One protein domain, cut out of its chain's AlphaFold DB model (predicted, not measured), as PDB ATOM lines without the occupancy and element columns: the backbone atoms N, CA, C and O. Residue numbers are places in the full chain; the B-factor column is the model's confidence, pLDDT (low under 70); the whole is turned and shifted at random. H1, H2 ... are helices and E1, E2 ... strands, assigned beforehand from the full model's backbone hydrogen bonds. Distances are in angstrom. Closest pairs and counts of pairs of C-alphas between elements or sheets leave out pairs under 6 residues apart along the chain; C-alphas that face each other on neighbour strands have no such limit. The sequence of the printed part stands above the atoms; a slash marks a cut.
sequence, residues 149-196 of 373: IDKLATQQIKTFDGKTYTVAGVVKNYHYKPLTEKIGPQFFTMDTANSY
ATOM      1  N   ILE A 149      -8.291 -28.574 164.181       48.84
ATOM      2  CA  ILE A 149      -9.514 -27.757 164.216       48.84
ATOM      3  C   ILE A 149     -10.043 -27.562 165.651       48.84
ATOM      4  O   ILE A 149     -10.420 -26.453 166.030       48.84
ATOM      5  N   ASP A 150      -9.933 -28.598 166.480       47.50
ATOM      6  CA  ASP A 150     -10.493 -28.658 167.833       47.50
ATOM      7  C   ASP A 150      -9.714 -27.829 168.876       47.50
ATOM      8  O   ASP A 150     -10.278 -27.412 169.883       47.50
ATOM      9  N   LYS A 151      -8.420 -27.536 168.647       45.03
ATOM     10  CA  LYS A 151      -7.600 -26.685 169.543       45.03
ATOM     11  C   LYS A 151      -7.496 -25.227 169.090       45.03
ATOM     12  O   LYS A 151      -6.998 -24.401 169.852       45.03
ATOM     13  N   LEU A 152      -7.931 -24.901 167.869       52.19
ATOM     14  CA  LEU A 152      -8.094 -23.506 167.444       52.19
ATOM     15  C   LEU A 152      -9.290 -22.868 168.136       52.19
ATOM     16  O   LEU A 152      -9.180 -21.707 168.491       52.19
ATOM     17  N   ALA A 153     -10.345 -23.642 168.417       51.47
ATOM     18  CA  ALA A 153     -11.600 -23.236 169.061       51.47
ATOM     19  C   ALA A 153     -11.490 -22.684 170.504       51.47
ATOM     20  O   ALA A 153     -12.489 -22.505 171.188       51.47
ATOM     21  N   THR A 154     -10.282 -22.444 171.012       49.78
ATOM     22  CA  THR A 154     -10.046 -21.817 172.327       49.78
ATOM     23  C   THR A 154      -9.021 -20.686 172.267       49.78
ATOM     24  O   THR A 154      -8.691 -20.090 173.290       49.78
ATOM     25  N   GLN A 155      -8.500 -20.359 171.078       62.72
ATOM     26  CA  GLN A 155      -7.539 -19.274 170.910       62.72
ATOM     27  C   GLN A 155      -8.244 -17.939 170.694       62.72
ATOM     28  O   GLN A 155      -9.264 -17.860 170.011       62.72
ATOM     29  N   GLN A 156      -7.667 -16.883 171.263       69.44
ATOM     30  CA  GLN A 156      -8.079 -15.514 170.994       69.44
ATOM     31  C   GLN A 156      -7.293 -14.970 169.796       69.44
ATOM     32  O   GLN A 156      -6.061 -14.976 169.801       69.44
ATOM     33  N   ILE A 157      -7.999 -14.512 168.766       73.00
ATOM     34  CA  ILE A 157      -7.435 -13.870 167.580       73.00
ATOM     35  C   ILE A 157      -7.735 -12.376 167.670       73.00
ATOM     36  O   ILE A 157      -8.891 -11.981 167.804       73.00
ATOM     37  N   LYS A 158      -6.697 -11.542 167.578       74.62
ATOM     38  CA  LYS A 158      -6.862 -10.099 167.381       74.62
ATOM     39  C   LYS A 158      -7.029  -9.809 165.892       74.62
ATOM     40  O   LYS A 158      -6.180 -10.215 165.099       74.62
ATOM     41  N   THR A 159      -8.113  -9.140 165.512       69.12
ATOM     42  CA  THR A 159      -8.297  -8.629 164.148       69.12
ATOM     43  C   THR A 159      -7.528  -7.325 163.942       69.12
ATOM     44  O   THR A 159      -7.043  -6.712 164.894       69.12
ATOM     45  N   PHE A 160      -7.423  -6.896 162.682       62.97
ATOM     46  CA  PHE A 160      -6.767  -5.644 162.290       62.97
ATOM     47  C   PHE A 160      -7.364  -4.403 162.976       62.97
ATOM     48  O   PHE A 160      -6.628  -3.466 163.261       62.97
ATOM     49  N   ASP A 161      -8.646  -4.447 163.351       68.12
ATOM     50  CA  ASP A 161      -9.337  -3.369 164.077       68.12
ATOM     51  C   ASP A 161      -9.058  -3.370 165.597       68.12
ATOM     52  O   ASP A 161      -9.736  -2.695 166.367       68.12
ATOM     53  N   GLY A 162      -8.121  -4.201 166.073       71.81
ATOM     54  CA  GLY A 162      -7.755  -4.313 167.489       71.81
ATOM     55  C   GLY A 162      -8.740  -5.108 168.360       71.81
ATOM     56  O   GLY A 162      -8.425  -5.415 169.513       71.81
ATOM     57  N   LYS A 163      -9.903  -5.499 167.821       76.94
ATOM     58  CA  LYS A 163     -10.879  -6.364 168.502       76.94
ATOM     59  C   LYS A 163     -10.325  -7.776 168.693       76.94
ATOM     60  O   LYS A 163      -9.673  -8.334 167.813       76.94
ATOM     61  N   THR A 164     -10.601  -8.364 169.854       79.94
ATOM     62  CA  THR A 164     -10.159  -9.721 170.201       79.94
ATOM     63  C   THR A 164     -11.347 -10.678 170.143       79.94
ATOM     64  O   THR A 164     -12.349 -10.445 170.809       79.94
ATOM     65  N   TYR A 165     -11.233 -11.750 169.360       79.06
ATOM     66  CA  TYR A 165     -12.272 -12.764 169.183       79.06
ATOM     67  C   TYR A 165     -11.804 -14.119 169.694       79.06
ATOM     68  O   TYR A 165     -10.714 -14.562 169.344       79.06
ATOM     69  N   THR A 166     -12.644 -14.816 170.452       79.94
ATOM     70  CA  THR A 166     -12.424 -16.233 170.765       79.94
ATOM     71  C   THR A 166     -12.902 -17.072 169.587       79.94
ATOM     72  O   THR A 166     -14.050 -16.960 169.160       79.94
ATOM     73  N   VAL A 167     -12.027 -17.904 169.032       80.69
ATOM     74  CA  VAL A 167     -12.398 -18.826 167.953       80.69
ATOM     75  C   VAL A 167     -13.391 -19.839 168.511       80.69
ATOM     76  O   VAL A 167     -13.070 -20.501 169.481       80.69
ATOM     77  N   ALA A 168     -14.568 -19.993 167.908       77.56
ATOM     78  CA  ALA A 168     -15.558 -20.990 168.340       77.56
ATOM     79  C   ALA A 168     -15.387 -22.354 167.642       77.56
ATOM     80  O   ALA A 168     -15.851 -23.380 168.129       77.56
ATOM     81  N   GLY A 169     -14.725 -22.372 166.485       70.94
ATOM     82  CA  GLY A 169     -14.540 -23.567 165.672       70.94
ATOM     83  C   GLY A 169     -13.777 -23.259 164.392       70.94
ATOM     84  O   GLY A 169     -13.576 -22.096 164.037       70.94
ATOM     85  N   VAL A 170     -13.340 -24.308 163.696       81.00
ATOM     86  CA  VAL A 170     -12.638 -24.186 162.414       81.00
ATOM     87  C   VAL A 170     -13.276 -25.114 161.399       81.00
ATOM     88  O   VAL A 170     -13.554 -26.277 161.668       81.00
ATOM     89  N   VAL A 171     -13.524 -24.580 160.213       79.00
ATOM     90  CA  VAL A 171     -14.096 -25.326 159.096       79.00
ATOM     91  C   VAL A 171     -12.995 -25.854 158.185       79.00
ATOM     92  O   VAL A 171     -11.915 -25.271 158.082       79.00
ATOM     93  N   LYS A 172     -13.267 -26.980 157.515       75.75
ATOM     94  CA  LYS A 172     -12.375 -27.506 156.475       75.75
ATOM     95  C   LYS A 172     -12.221 -26.473 155.359       75.75
ATOM     96  O   LYS A 172     -13.172 -25.771 155.020       75.75
ATOM     97  N   ASN A 173     -11.032 -26.438 154.760       77.56
ATOM     98  CA  ASN A 173     -10.765 -25.590 153.604       77.56
ATOM     99  C   ASN A 173     -11.771 -25.886 152.487       77.56
ATOM    100  O   ASN A 173     -12.006 -27.047 152.148       77.56
ATOM    101  N   TYR A 174     -12.313 -24.828 151.897       80.69
ATOM    102  CA  TYR A 174     -13.168 -24.894 150.723       80.69
ATOM    103  C   TYR A 174     -12.785 -23.773 149.759       80.69
ATOM    104  O   TYR A 174     -12.260 -22.736 150.170       80.69
ATOM    105  N   HIS A 175     -13.013 -23.996 148.467       78.81
ATOM    106  CA  HIS A 175     -12.633 -23.045 147.427       78.81
ATOM    107  C   HIS A 175     -13.710 -21.962 147.307       78.81
ATOM    108  O   HIS A 175     -14.843 -22.260 146.942       78.81
ATOM    109  N   TYR A 176     -13.372 -20.718 147.657       79.38
ATOM    110  CA  TYR A 176     -14.302 -19.574 147.617       79.38
ATOM    111  C   TYR A 176     -13.836 -18.422 146.716       79.38
ATOM    112  O   TYR A 176     -14.500 -17.390 146.640       79.38
ATOM    113  N   LYS A 177     -12.693 -18.600 146.051       81.50
ATOM    114  CA  LYS A 177     -12.069 -17.659 145.113       81.50
ATOM    115  C   LYS A 177     -11.929 -18.307 143.727       81.50
ATOM    116  O   LYS A 177     -12.145 -19.510 143.624       81.50
ATOM    117  N   PRO A 178     -11.557 -17.575 142.667       79.88
ATOM    118  CA  PRO A 178     -11.184 -18.183 141.386       79.88
ATOM    119  C   PRO A 178     -10.057 -19.228 141.530       79.88
ATOM    120  O   PRO A 178      -9.308 -19.210 142.508       79.88
ATOM    121  N   LEU A 179      -9.913 -20.165 140.582       79.31
ATOM    122  CA  LEU A 179      -8.881 -21.230 140.641       79.31
ATOM    123  C   LEU A 179      -7.447 -20.708 140.551       79.31
ATOM    124  O   LEU A 179      -6.513 -21.394 140.965       79.31
ATOM    125  N   THR A 180      -7.282 -19.517 139.992       77.31
ATOM    126  CA  THR A 180      -6.005 -18.816 139.842       77.31
ATOM    127  C   THR A 180      -5.520 -18.199 141.152       77.31
ATOM    128  O   THR A 180      -4.341 -17.884 141.291       77.31
ATOM    129  N   GLU A 181      -6.399 -18.058 142.146       79.69
ATOM    130  CA  GLU A 181      -6.073 -17.433 143.420       79.69
ATOM    131  C   GLU A 181      -5.845 -18.449 144.535       79.69
ATOM    132  O   GLU A 181      -6.517 -19.476 144.670       79.69
ATOM    133  N   LYS A 182      -4.883 -18.126 145.401       80.44
ATOM    134  CA  LYS A 182      -4.642 -18.900 146.611       80.44
ATOM    135  C   LYS A 182      -5.730 -18.574 147.630       80.44
ATOM    136  O   LYS A 182      -5.979 -17.405 147.930       80.44
ATOM    137  N   ILE A 183      -6.343 -19.609 148.197       81.44
ATOM    138  CA  ILE A 183      -7.323 -19.445 149.269       81.44
ATOM    139  C   ILE A 183      -6.583 -18.917 150.506       81.44
ATOM    140  O   ILE A 183      -5.591 -19.505 150.950       81.44
ATOM    141  N   GLY A 184      -7.048 -17.783 151.031       77.75
ATOM    142  CA  GLY A 184      -6.541 -17.187 152.263       77.75
ATOM    143  C   GLY A 184      -7.300 -17.686 153.496       77.75
ATOM    144  O   GLY A 184      -8.310 -18.379 153.368       77.75
ATOM    145  N   PRO A 185      -6.838 -17.344 154.710       77.31
ATOM    146  CA  PRO A 185      -7.641 -17.550 155.905       77.31
ATOM    147  C   PRO A 185      -8.918 -16.706 155.815       77.31
ATOM    148  O   PRO A 185      -8.857 -15.502 155.563       77.31
ATOM    149  N   GLN A 186     -10.067 -17.343 156.030       80.00
ATOM    150  CA  GLN A 186     -11.358 -16.671 156.123       80.00
ATOM    151  C   GLN A 186     -11.862 -16.751 157.560       80.00
ATOM    152  O   GLN A 186     -11.825 -17.810 158.187       80.00
ATOM    153  N   PHE A 187     -12.315 -15.614 158.078       79.75
ATOM    154  CA  PHE A 187     -12.863 -15.495 159.419       79.75
ATOM    155  C   PHE A 187     -14.384 -15.356 159.341       79.75
ATOM    156  O   PHE A 187     -14.896 -14.573 158.542       79.75
ATOM    157  N   PHE A 188     -15.091 -16.116 160.173       81.50
ATOM    158  CA  PHE A 188     -16.535 -16.007 160.348       81.50
ATOM    159  C   PHE A 188     -16.803 -15.496 161.756       81.50
ATOM    160  O   PHE A 188     -16.236 -16.008 162.720       81.50
ATOM    161  N   THR A 189     -17.661 -14.489 161.872       81.62
ATOM    162  CA  THR A 189     -18.006 -13.859 163.145       81.62
ATOM    163  C   THR A 189     -19.502 -13.633 163.228       81.62
ATOM    164  O   THR A 189     -20.170 -13.442 162.212       81.62
ATOM    165  N   MET A 190     -20.007 -13.678 164.456       77.75
ATOM    166  CA  MET A 190     -21.394 -13.378 164.801       77.75
ATOM    167  C   MET A 190     -21.516 -12.006 165.488       77.75
ATOM    168  O   MET A 190     -22.533 -11.743 166.119       77.75
ATOM    169  N   ASP A 191     -20.489 -11.144 165.412       80.50
ATOM    170  CA  ASP A 191     -20.546  -9.785 165.979       80.50
ATOM    171  C   ASP A 191     -21.723  -9.019 165.356       80.50
ATOM    172  O   ASP A 191     -21.805  -8.832 164.139       80.50
ATOM    173  N   THR A 192     -22.665  -8.606 166.201       76.38
ATOM    174  CA  THR A 192     -23.887  -7.895 165.816       76.38
ATOM    175  C   THR A 192     -23.605  -6.501 165.264       76.38
ATOM    176  O   THR A 192     -24.477  -5.928 164.619       76.38
ATOM    177  N   ALA A 193     -22.402  -5.961 165.487       77.38
ATOM    178  CA  ALA A 193     -21.956  -4.702 164.900       77.38
ATOM    179  C   ALA A 193     -21.555  -4.826 163.419       77.38
ATOM    180  O   ALA A 193     -21.341  -3.808 162.762       77.38
ATOM    181  N   ASN A 194     -21.428  -6.044 162.879       75.62
ATOM    182  CA  ASN A 194     -21.102  -6.225 161.468       75.62
ATOM    183  C   ASN A 194     -22.290  -5.880 160.570       75.62
ATOM    184  O   ASN A 194     -23.415  -6.325 160.792       75.62
ATOM    185  N   SER A 195     -22.012  -5.175 159.476       72.19
ATOM    186  CA  SER A 195     -22.985  -4.986 158.403       72.19
ATOM    187  C   SER A 195     -23.203  -6.303 157.658       72.19
ATOM    188  O   SER A 195     -22.385  -6.724 156.838       72.19
ATOM    189  N   TYR A 196     -24.324  -6.967 157.930       66.19
ATOM    190  CA  TYR A 196     -24.734  -8.172 157.214       66.19
ATOM    191  C   TYR A 196     -25.280  -7.791 155.828       66.19
ATOM    192  O   TYR A 196     -26.459  -7.494 155.674       66.19
TER     193      TYR A 196
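AT A GLANCE: This is residues 149 to 196 of the 373 residues of the protein "HTH araC/xylS-type domain-containing protein" of Mucilaginibacter paludis DSM 18603 (UniProt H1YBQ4). There is little regular structure here: a one-turn helix, H1, leads into a small strand hairpin, E1 and E2, and a long unnamed stretch, residues 167 to 196, runs out in a wide loop and folds back, residues 177 to 182 sticking out at its tip. The printed part has 48 residues, with 10 in the named elements H1, E1, E2 along the chain, a mixed class; the two-strand sheet is antiparallel. It is loose, with a radius of gyration of the C-alphas of 12.7 A and spans of 32 by 28 by 18 A.

HOW THE PARTS SIT: H1, residues 149 to 152, is joined by a tight link to E1, residues 156 to 158. E1 and E2, residues 164 to 166, form a hairpin, antiparallel at 151 degrees, with N 157 and O 165 2.8 A apart, within hydrogen-bond range. H1 and E2 are apart. H1 is too short for an O i to N i+4 pair; its one O i to N i+3 pair is within range.

IN THESE COORDINATES: H1 begins at C-alpha 149 (-9.514, -27.757, 164.216) and spans 5.5 A. E1 spans 6.6 A. E2 spans 6.9 A, ending at C-alpha 166 (-12.424, -16.233, 170.765).

THE WHOLE: The C-alphas farthest apart, of Thr 180 and Thr 192, are 33.4 A apart. The printed part has no cut. Mean pLDDT of the printed part is 73.1; residues 149 to 156, 159 to 161 and 196 are under 70.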